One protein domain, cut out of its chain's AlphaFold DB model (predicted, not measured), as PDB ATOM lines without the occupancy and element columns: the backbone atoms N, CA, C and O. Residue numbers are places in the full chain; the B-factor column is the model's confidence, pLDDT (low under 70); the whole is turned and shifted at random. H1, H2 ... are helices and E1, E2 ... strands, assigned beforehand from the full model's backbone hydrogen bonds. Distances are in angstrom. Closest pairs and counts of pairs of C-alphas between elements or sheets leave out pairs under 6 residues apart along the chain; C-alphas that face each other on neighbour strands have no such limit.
ATOM      1  N   ILE A 143      66.466  73.978  13.272       91.31
ATOM      2  CA  ILE A 143      67.077  73.496  12.032       91.31
ATOM      3  C   ILE A 143      68.333  74.310  11.749       91.31
ATOM      4  O   ILE A 143      68.420  75.490  12.101       91.31
ATOM      5  N   TYR A 144      69.298  73.694  11.081       91.62
ATOM      6  CA  TYR A 144      70.554  74.346  10.751       91.62
ATOM      7  C   TYR A 144      70.665  74.535   9.248       91.62
ATOM      8  O   TYR A 144      70.381  73.626   8.474       91.62
ATOM      9  N   VAL A 145      71.071  75.722   8.817       90.94
ATOM     10  CA  VAL A 145      71.137  76.079   7.400       90.94
ATOM     11  C   VAL A 145      72.571  76.383   7.033       90.94
ATOM     12  O   VAL A 145      73.164  77.308   7.580       90.94
ATOM     13  N   LEU A 146      73.122  75.633   6.080       89.19
ATOM     14  CA  LEU A 146      74.417  75.945   5.487       89.19
ATOM     15  C   LEU A 146      74.246  77.157   4.559       89.19
ATOM     16  O   LEU A 146      73.544  77.078   3.549       89.19
ATOM     17  N   SER A 147      74.896  78.272   4.895       81.31
ATOM     18  CA  SER A 147      74.769  79.553   4.178       81.31
ATOM     19  C   SER A 147      75.517  79.579   2.843       81.31
ATOM     20  O   SER A 147      75.340  80.506   2.056       81.31
ATOM     21  N   TYR A 148      76.339  78.565   2.568       70.44
ATOM     22  CA  TYR A 148      77.070  78.424   1.314       70.44
ATOM     23  C   TYR A 148      76.316  77.518   0.331       70.44
ATOM     24  O   TYR A 148      76.019  76.362   0.638       70.44
ATOM     25  N   GLY A 149      76.117  77.996  -0.900       62.59
ATOM     26  CA  GLY A 149      75.527  77.247  -2.020       62.59
ATOM     27  C   GLY A 149      74.064  77.595  -2.313       62.59
ATOM     28  O   GLY A 149      73.323  78.015  -1.430       62.59
ATOM     29  N   SER A 150      73.669  77.420  -3.578       62.03
ATOM     30  CA  SER A 150      72.281  77.515  -4.035       62.03
ATOM     31  C   SER A 150      71.857  76.157  -4.607       62.03
ATOM     32  O   SER A 150      72.567  75.642  -5.476       62.03
ATOM     33  N   PRO A 151      70.745  75.559  -4.147       73.38
ATOM     34  CA  PRO A 151      69.884  76.015  -3.051       73.38
ATOM     35  C   PRO A 151      70.541  75.859  -1.664       73.38
ATOM     36  O   PRO A 151      71.517  75.121  -1.506       73.38
ATOM     37  N   TYR A 152      69.982  76.540  -0.657       80.19
ATOM     38  CA  TYR A 152      70.374  76.355   0.743       80.19
ATOM     39  C   TYR A 152      70.217  74.892   1.167       80.19
ATOM     40  O   TYR A 152      69.227  74.239   0.824       80.19
ATOM     41  N   LYS A 153      71.178  74.388   1.946       87.38
ATOM     42  CA  LYS A 153      71.122  73.033   2.502       87.38
ATOM     43  C   LYS A 153      70.685  73.087   3.960       87.38
ATOM     44  O   LYS A 153      71.346  73.727   4.776       87.38
ATOM     45  N   TYR A 154      69.597  72.388   4.264       89.12
ATOM     46  CA  TYR A 154      69.096  72.205   5.620       89.12
ATOM     47  C   TYR A 154      69.710  70.950   6.234       89.12
ATOM     48  O   TYR A 154      69.809  69.909   5.583       89.12
ATOM     49  N   LEU A 155      70.157  71.081   7.473       88.88
ATOM     50  CA  LEU A 155      70.910  70.097   8.230       88.88
ATOM     51  C   LEU A 155      70.326  69.993   9.635       88.88
ATOM     52  O   LEU A 155      69.638  70.891  10.130       88.88
ATOM     53  N   SER A 156      70.591  68.860  10.263       85.31
ATOM     54  CA  SER A 156      69.947  68.460  11.508       85.31
ATOM     55  C   SER A 156      70.806  68.713  12.748       85.31
ATOM     56  O   SER A 156      70.295  68.685  13.869       85.31
ATOM     57  N   SER A 157      72.094  69.015  12.556       87.19
ATOM     58  CA  SER A 157      73.035  69.309  13.634       87.19
ATOM     59  C   SER A 157      74.073  70.366  13.244       87.19
ATOM     60  O   SER A 157      74.412  70.545  12.073       87.19
ATOM     61  N   VAL A 158      74.630  71.050  14.249       86.88
ATOM     62  CA  VAL A 158      75.748  71.998  14.069       86.88
ATOM     63  C   VAL A 158      76.988  71.283  13.526       86.88
ATOM     64  O   VAL A 158      77.695  71.828  12.680       86.88
ATOM     65  N   ALA A 159      77.234  70.050  13.976       85.31
ATOM     66  CA  ALA A 159      78.377  69.251  13.548       85.31
ATOM     67  C   ALA A 159      78.333  68.960  12.041       85.31
ATOM     68  O   ALA A 159      79.359  69.062  11.363       85.31
ATOM     69  N   GLU A 160      77.147  68.675  11.493       85.12
ATOM     70  CA  GLU A 160      76.966  68.521  10.049       85.12
ATOM     71  C   GLU A 160      77.295  69.811   9.296       85.12
ATOM     72  O   GLU A 160      77.970  69.758   8.265       85.12
ATOM     73  N   VAL A 161      76.863  70.969   9.812       87.75
ATOM     74  CA  VAL A 161      77.163  72.267   9.191       87.75
ATOM     75  C   VAL A 161      78.666  72.520   9.167       87.75
ATOM     76  O   VAL A 161      79.199  72.865   8.116       87.75
ATOM     77  N   CYS A 162      79.364  72.308  10.285       84.94
ATOM     78  CA  CYS A 162      80.816  72.468  10.348       84.94
ATOM     79  C   CYS A 162      81.537  71.520   9.397       84.94
ATOM     80  O   CYS A 162      82.425  71.947   8.669       84.94
ATOM     81  N   LYS A 163      81.152  70.238   9.378       82.88
ATOM     82  CA  LYS A 163      81.770  69.232   8.511       82.88
ATOM     83  C   LYS A 163      81.590  69.600   7.040       82.88
ATOM     84  O   LYS A 163      82.556  69.604   6.283       82.88
ATOM     85  N   GLN A 164      80.368  69.946   6.636       82.88
ATOM     86  CA  GLN A 164      80.053  70.346   5.259       82.88
ATOM     87  C   GLN A 164      80.736  71.668   4.880       82.88
ATOM     88  O   GLN A 164      81.234  71.798   3.763       82.88
ATOM     89  N   GLY A 165      80.770  72.638   5.796       82.44
ATOM     90  CA  GLY A 165      81.458  73.913   5.609       82.44
ATOM     91  C   GLY A 165      82.965  73.730   5.434       82.44
ATOM     92  O   GLY A 165      83.542  74.219   4.462       82.44
ATOM     93  N   GLN A 166      83.582  72.926   6.302       78.69
ATOM     94  CA  GLN A 166      85.013  72.643   6.276       78.69
ATOM     95  C   GLN A 166      85.439  71.935   4.988       78.69
ATOM     96  O   GLN A 166      86.381  72.391   4.342       78.69
ATOM     97  N   LEU A 167      84.709  70.887   4.582       78.44
ATOM     98  CA  LEU A 167      84.966  70.153   3.335       78.44
ATOM     99  C   LEU A 167      84.851  71.043   2.092       78.44
ATOM    100  O   LEU A 167      85.484  70.774   1.077       78.44
ATOM    101  N   ARG A 168      84.044  72.108   2.146       74.94
ATOM    102  CA  ARG A 168      83.934  73.062   1.035       74.94
ATOM    103  C   ARG A 168      85.068  74.072   0.996       74.94
ATOM    104  O   ARG A 168      85.469  74.464  -0.094       74.94
ATOM    105  N   GLN A 169      85.555  74.522   2.149       74.94
ATOM    106  CA  GLN A 169      86.680  75.457   2.199       74.94
ATOM    107  C   GLN A 169      88.001  74.766   1.884       74.94
ATOM    108  O   GLN A 169      88.827  75.334   1.181       74.94
ATOM    109  N   ASN A 170      88.199  73.561   2.412       74.25
ATOM    110  CA  ASN A 170      89.376  72.743   2.164       74.25
ATOM    111  C   ASN A 170      88.927  71.284   2.015       74.25
ATOM    112  O   ASN A 170      88.715  70.622   3.033       74.25
ATOM    113  N   PRO A 171      88.801  70.776   0.775       71.94
ATOM    114  CA  PRO A 171      88.405  69.391   0.512       71.94
ATOM    115  C   PRO A 171      89.318  68.372   1.199       71.94
ATOM    116  O   PRO A 171      88.856  67.320   1.631       71.94
ATOM    117  N   ASP A 172      90.594  68.730   1.361       68.75
ATOM    118  CA  ASP A 172      91.627  67.879   1.956       68.75
ATOM    119  C   ASP A 172      91.641  67.925   3.494       68.75
ATOM    120  O   ASP A 172      92.373  67.172   4.137       68.75
ATOM    121  N   ARG A 173      90.844  68.807   4.117       64.81
ATOM    122  CA  ARG A 173      90.799  68.974   5.575       64.81
ATOM    123  C   ARG A 173      89.546  68.317   6.143       64.81
ATOM    124  O   ARG A 173      88.448  68.867   6.083       64.81
ATOM    125  N   THR A 174      89.724  67.146   6.746       57.00
ATOM    126  CA  THR A 174      88.640  66.356   7.354       57.00
ATOM    127  C   THR A 174      88.387  66.687   8.825       57.00
ATOM    128  O   THR A 174      87.404  66.212   9.393       57.00
ATOM    129  N   THR A 175      89.241  67.509   9.443       56.50
ATOM    130  CA  THR A 175      89.220  67.781  10.883       56.50
ATOM    131  C   THR A 175      89.082  69.277  11.181       56.50
ATOM    132  O   THR A 175      89.816  70.123  10.663       56.50
ATOM    133  N   PHE A 176      88.109  69.601  12.031       66.06
ATOM    134  CA  PHE A 176      87.965  70.881  12.725       66.06
ATOM    135  C   PHE A 176      88.062  70.601  14.227       66.06
ATOM    136  O   PHE A 176      87.694  69.515  14.669       66.06
ATOM    137  N   GLU A 177      88.576  71.549  15.006       65.81
ATOM    138  CA  GLU A 177      88.806  71.317  16.438       65.81
ATOM    139  C   GLU A 177      87.527  71.507  17.243       65.81
ATOM    140  O   GLU A 177      87.229  70.714  18.131       65.81
ATOM    141  N   THR A 178      86.739  72.536  16.915       80.06
ATOM    142  CA  THR A 178      85.479  72.809  17.613       80.06
ATOM    143  C   THR A 178      84.414  73.382  16.680       80.06
ATOM    144  O   THR A 178      84.709  74.115  15.733       80.06
ATOM    145  N   CYS A 179      83.156  73.037  16.959       85.44
ATOM    146  CA  CYS A 179      81.962  73.653  16.383       85.44
ATOM    147  C   CYS A 179      81.324  74.599  17.391       85.44
ATOM    148  O   CYS A 179      81.298  74.292  18.581       85.44
ATOM    149  N   TYR A 180      80.728  75.692  16.920       86.75
ATOM    150  CA  TYR A 180      80.012  76.624  17.783       86.75
ATOM    151  C   TYR A 180      78.714  77.138  17.165       86.75
ATOM    152  O   TYR A 180      78.528  77.161  15.946       86.75
ATOM    153  N   VAL A 181      77.845  77.614  18.058       87.38
ATOM    154  CA  VAL A 181      76.694  78.457  17.749       87.38
ATOM    155  C   VAL A 181      76.855  79.761  18.520       87.38
ATOM    156  O   VAL A 181      76.919  79.744  19.745       87.38
ATOM    157  N   MET A 182      76.912  80.891  17.820       82.19
ATOM    158  CA  MET A 182      76.983  82.219  18.434       82.19
ATOM    159  C   MET A 182      76.009  83.166  17.741       82.19
ATOM    160  O   MET A 182      76.071  83.345  16.527       82.19
ATOM    161  N   GLY A 183      75.083  83.754  18.504       81.38
ATOM    162  CA  GLY A 183      74.129  84.742  17.981       81.38
ATOM    163  C   GLY A 183      73.287  84.245  16.799       81.38
ATOM    164  O   GLY A 183      73.010  85.014  15.887       81.38
ATOM    165  N   GLY A 184      72.940  82.952  16.764       84.50
ATOM    166  CA  GLY A 184      72.206  82.337  15.649       84.50
ATOM    167  C   GLY A 184      73.063  81.982  14.429       84.50
ATOM    168  O   GLY A 184      72.529  81.491  13.440       84.50
ATOM    169  N   THR A 185      74.381  82.175  14.493       87.44
ATOM    170  CA  THR A 185      75.339  81.759  13.458       87.44
ATOM    171  C   THR A 185      76.029  80.470  13.883       87.44
ATOM    172  O   THR A 185      76.417  80.329  15.042       87.44
ATOM    173  N   THR A 186      76.197  79.531  12.956       88.44
ATOM    174  CA  THR A 186      76.964  78.298  13.173       88.44
ATOM    175  C   THR A 186      78.325  78.397  12.502       88.44
ATOM    176  O   THR A 186      78.402  78.784  11.330       88.44
ATOM    177  N   GLY A 187      79.377  77.978  13.193       86.12
ATOM    178  CA  GLY A 187      80.738  78.038  12.676       86.12
ATOM    179  C   GLY A 187      81.643  76.959  13.253       86.12
ATOM    180  O   GLY A 187      81.244  76.205  14.140       86.12
ATOM    181  N   SER A 188      82.867  76.884  12.739       85.88
ATOM    182  CA  SER A 188      83.929  76.058  13.318       85.88
ATOM    183  C   SER A 188      85.179  76.883  13.586       85.88
ATOM    184  O   SER A 188      85.405  77.917  12.951       85.88
ATOM    185  N   ILE A 189      85.985  76.425  14.539       80.00
ATOM    186  CA  ILE A 189      87.325  76.949  14.803       80.00
ATOM    187  C   ILE A 189      88.323  75.883  14.355       80.00
ATOM    188  O   ILE A 189      88.229  74.708  14.723       80.00
ATOM    189  N   ALA A 190      89.260  76.301  13.513       69.50
ATOM    190  CA  ALA A 190      90.421  75.513  13.135       69.50
ATOM    191  C   ALA A 190      91.620  75.886  14.023       69.50
ATOM    192  O   ALA A 190      91.691  77.022  14.478       69.50
ATOM    193  N   GLY A 191      92.587  74.975  14.198       61.44
ATOM    194  CA  GLY A 191      93.743  75.117  15.112       61.44
ATOM    195  C   GLY A 191      94.676  76.317  14.933       61.44
ATOM    196  O   GLY A 191      95.637  76.483  15.672       61.44
ATOM    197  N   ASN A 192      94.397  77.194  13.972       64.19
ATOM    198  CA  ASN A 192      94.991  78.521  13.850       64.19
ATOM    199  C   ASN A 192      94.120  79.633  14.481       64.19
ATOM    200  O   ASN A 192      94.344  80.807  14.193       64.19
ATOM    201  N   ASN A 193      93.112  79.289  15.293       60.62
ATOM    202  CA  ASN A 193      92.133  80.196  15.912       60.62
ATOM    203  C   ASN A 193      91.344  81.088  14.935       60.62
ATOM    204  O   ASN A 193      90.667  82.026  15.359       60.62
ATOM    205  N   THR A 194      91.358  80.804  13.628       63.91
ATOM    206  CA  THR A 194      90.443  81.472  12.697       63.91
ATOM    207  C   THR A 194      89.086  80.787  12.764       63.91
ATOM    208  O   THR A 194      88.939  79.645  12.321       63.91
ATOM    209  N   GLY A 195      88.105  81.486  13.334       70.62
ATOM    210  CA  GLY A 195      86.706  81.081  13.288       70.62
ATOM    211  C   GLY A 195      86.123  81.323  11.897       70.62
ATOM    212  O   GLY A 195      86.191  82.437  11.380       70.62
ATOM    213  N   SER A 196      85.528  80.292  11.309       81.69
ATOM    214  CA  SER A 196      84.778  80.389  10.055       81.69
ATOM    215  C   SER A 196      83.287  80.269  10.349       81.69
ATOM    216  O   SER A 196      82.864  79.337  11.033       81.69
ATOM    217  N   ASN A 197      82.491  81.193   9.814       86.94
ATOM    218  CA  ASN A 197      81.033  81.107   9.844       86.94
ATOM    219  C   ASN A 197      80.561  80.284   8.647       86.94
ATOM    220  O   ASN A 197      80.931  80.580   7.516       86.94
ATOM    221  N   TRP A 198      79.726  79.278   8.886       86.88
ATOM    222  CA  TRP A 198      79.268  78.338   7.858       86.88
ATOM    223  C   TRP A 198      77.776  78.426   7.578       86.88
ATOM    224  O   TRP A 198      77.324  78.066   6.488       86.88
ATOM    225  N   GLY A 199      77.001  78.869   8.559       88.94
ATOM    226  CA  GLY A 199      75.562  78.706   8.526       88.94
ATOM    227  C   GLY A 199      74.826  79.504   9.584       88.94
ATOM    228  O   GLY A 199      75.413  80.303  10.313       88.94
ATOM    229  N   SER A 200      73.531  79.244   9.677       90.62
ATOM    230  CA  SER A 200      72.642  79.853  10.661       90.62
ATOM    231  C   SER A 200      71.739  78.817  11.313       90.62
ATOM    232  O   SER A 200      71.485  77.745  10.761       90.62
ATOM    233  N   VAL A 201      71.259  79.156  12.501       91.81
ATOM    234  CA  VAL A 201      70.231  78.415  13.223       91.81
ATOM    235  C   VAL A 201      68.886  79.061  12.926       91.81
ATOM    236  O   VAL A 201      68.744  80.280  13.018       91.81
ATOM    237  N   GLN A 202      67.891  78.251  12.593       90.75
ATOM    238  CA  GLN A 202      66.513  78.694  12.405       90.75
ATOM    239  C   GLN A 202      65.585  77.878  13.304       90.75
ATOM    240  O   GLN A 202      65.879  76.734  13.647       90.75
ATOM    241  N   SER A 203      64.460  78.467  13.706       90.69
ATOM    242  CA  SER A 203      63.418  77.720  14.420       90.69
ATOM    243  C   SER A 203      62.791  76.700  13.476       90.69
ATOM    244  O   SER A 203      62.502  77.034  12.328       90.69
ATOM    245  N   ASN A 204      62.586  75.470  13.943       90.50
ATOM    246  CA  ASN A 204      61.942  74.435  13.144       90.50
ATOM    247  C   ASN A 204      60.422  74.676  13.083       90.50
ATOM    248  O   ASN A 204      59.764  74.573  14.120       90.50
ATOM    249  N   PRO A 205      59.831  74.946  11.902       91.19
ATOM    250  CA  PRO A 205      58.388  75.163  11.782       91.19
ATOM    251  C   PRO A 205      57.549  73.939  12.170       91.19
ATOM    252  O   PRO A 205      56.387  74.085  12.531       91.19
ATOM    253  N   SER A 206      58.134  72.741  12.097       89.94
ATOM    254  CA  SER A 206      57.481  71.482  12.462       89.94
ATOM    255  C   SER A 206      57.600  71.145  13.950       89.94
ATOM    256  O   SER A 206      57.086  70.105  14.363       89.94
ATOM    257  N   TYR A 207      58.299  71.961  14.750       89.69
ATOM    258  CA  TYR A 207      58.574  71.642  16.148       89.69
ATOM    259  C   TYR A 207      57.289  71.516  16.968       89.69
ATOM    260  O   TYR A 207      56.468  72.433  17.021       89.69
ATOM    261  N   ASN A 208      57.159  70.389  17.661       89.44
ATOM    262  CA  ASN A 208      56.106  70.136  18.623       89.44
ATOM    263  C   ASN A 208      56.742  69.633  19.932       89.44
ATOM    264  O   ASN A 208      57.276  68.524  19.955       89.44
ATOM    265  N   PRO A 209      56.653  70.388  21.043       84.38
ATOM    266  CA  PRO A 209      57.236  69.980  22.323       84.38
ATOM    267  C   PRO A 209      56.591  68.715  22.915       84.38
ATOM    268  O   PRO A 209      57.170  68.107  23.810       84.38
ATOM    269  N   SER A 210      55.411  68.313  22.432       87.25
ATOM    270  CA  SER A 210      54.737  67.058  22.803       87.25
ATOM    271  C   SER A 210      55.015  65.905  21.830       87.25
ATOM    272  O   SER A 210      54.408  64.843  21.962       87.25
ATOM    273  N   ALA A 211      55.881  66.095  20.827       83.12
ATOM    274  CA  ALA A 211      56.260  65.015  19.923       83.12
ATOM    275  C   ALA A 211      56.974  63.892  20.697       83.12
ATOM    276  O   ALA A 211      57.787  64.178  21.584       83.12
ATOM    277  N   PRO A 212      56.709  62.615  20.367       79.25
ATOM    278  CA  PRO A 212      57.469  61.513  20.936       79.25
ATOM    279  C   PRO A 212      58.954  61.677  20.593       79.25
ATOM    280  O   PRO A 212      59.306  62.145  19.506       79.25
ATOM    281  N   LYS A 213      59.831  61.293  21.526       73.12
ATOM    282  CA  LYS A 213      61.275  61.266  21.259       73.12
ATOM    283  C   LYS A 213      61.553  60.304  20.096       73.12
ATOM    284  O   LYS A 213      60.848  59.296  19.986       73.12
ATOM    285  N   PRO A 214      62.561  60.583  19.248       72.94
ATOM    286  CA  PRO A 214      62.892  59.681  18.159       72.94
ATOM    287  C   PRO A 214      63.203  58.283  18.714       72.94
ATOM    288  O   PRO A 214      63.821  58.184  19.781       72.94
ATOM    289  N   PRO A 215      62.770  57.214  18.028       73.25
ATOM    290  CA  PRO A 215      63.076  55.858  18.455       73.25
ATOM    291  C   PRO A 215      64.591  55.627  18.439       73.25
ATOM    292  O   PRO A 215      65.324  56.271  17.681       73.25
ATOM    293  N   ASN A 216      65.058  54.690  19.265       79.12
ATOM    294  CA  ASN A 216      66.454  54.273  19.220       79.12
ATOM    295  C   ASN A 216      66.797  53.722  17.831       79.12
ATOM    296  O   ASN A 216      65.978  53.096  17.154       79.12
TER     297      ASN A 216
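What this domain is: This is residues 143 to 216 of the 504 residues of an uncharacterized protein of Acinetobacter johnsonii (UniProt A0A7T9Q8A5). One strongly twisted antiparallel sheet of five strands curls round a single helix, H1, which packs on one face of it. The long strand E5 runs along the longest axis and joins the hairpin of E1 and E2 to the hairpin of E3 and E4, while at one end of the model a tail, residues 208 to 216, sticks out. The printed part has 74 residues with one named helix and five named strands, in the order E1, E2, H1, E3, E4, E5; the sheet's order is E2, E1, E5, E4, E3, and the class is mixed, helices and strands. The whole is only just loose, close to compact, with a radius of gyration of the C-alphas of 13.7 A, and it spans 43 by 28 by 24 A.

How they stand to each other: E1, residues 143 to 146, and E2, residues 153 to 155, form an antiparallel hairpin, with N 146 and O 153 2.9 A apart, within hydrogen-bond range. H1, residues 158 to 169, is on the sheet; every O i to N i+4 pair in it is within hydrogen-bond range. H1 touches E1, where the closest C-alphas, those of Leu 146 and Val 161, are 5.9 A apart. E3, residues 178 to 182, and E4, residues 185 to 189, form an antiparallel hairpin, with N 180 and O 187 at 2.9 A. H1 touches E4, the closest C-alphas being those of Cys 162 and Ser 188, 5.6 A apart. E5, residues 195 to 203, forms a hairpin with E4, with N 198 and O 186 at 2.8 A; E3, E4 and E5 are a meander, each strand the antiparallel neighbour of the one before. E5 bends by 57 degrees at residue 198, and the closest C-alphas of H1 and E5, those of Gly 165 and Trp 198, are 5.4 A apart. E5 is also the antiparallel neighbour of E1, with N 145 and O 200 at 2.8 A. E2 and E3 are the edge strands and are apart.

Where its parts are: E1 begins at C-alpha 143, at (67.077, 73.496, 12.032). H1 measures 16.5 A from first to last C-alpha and begins at C-alpha 158, at (75.748, 71.998, 14.069). E3 measures 12.7 A and E4 13.0 A. E5, the longest strand, measures 23.6 A and ends at C-alpha 203, at (63.418, 77.720, 14.420).

The domain as a whole: The two C-alphas farthest apart, those of Asn 192 and Ser 210, are 42.8 A apart. Without residues 208 to 216, which stand free, the body spans 37 by 23 by 14 A. The printed part has no cut, and no link between named elements is long. Mean pLDDT of the printed part is 80.3; residues 149 to 150, 172 to 177 and 190 to 194 are under 70.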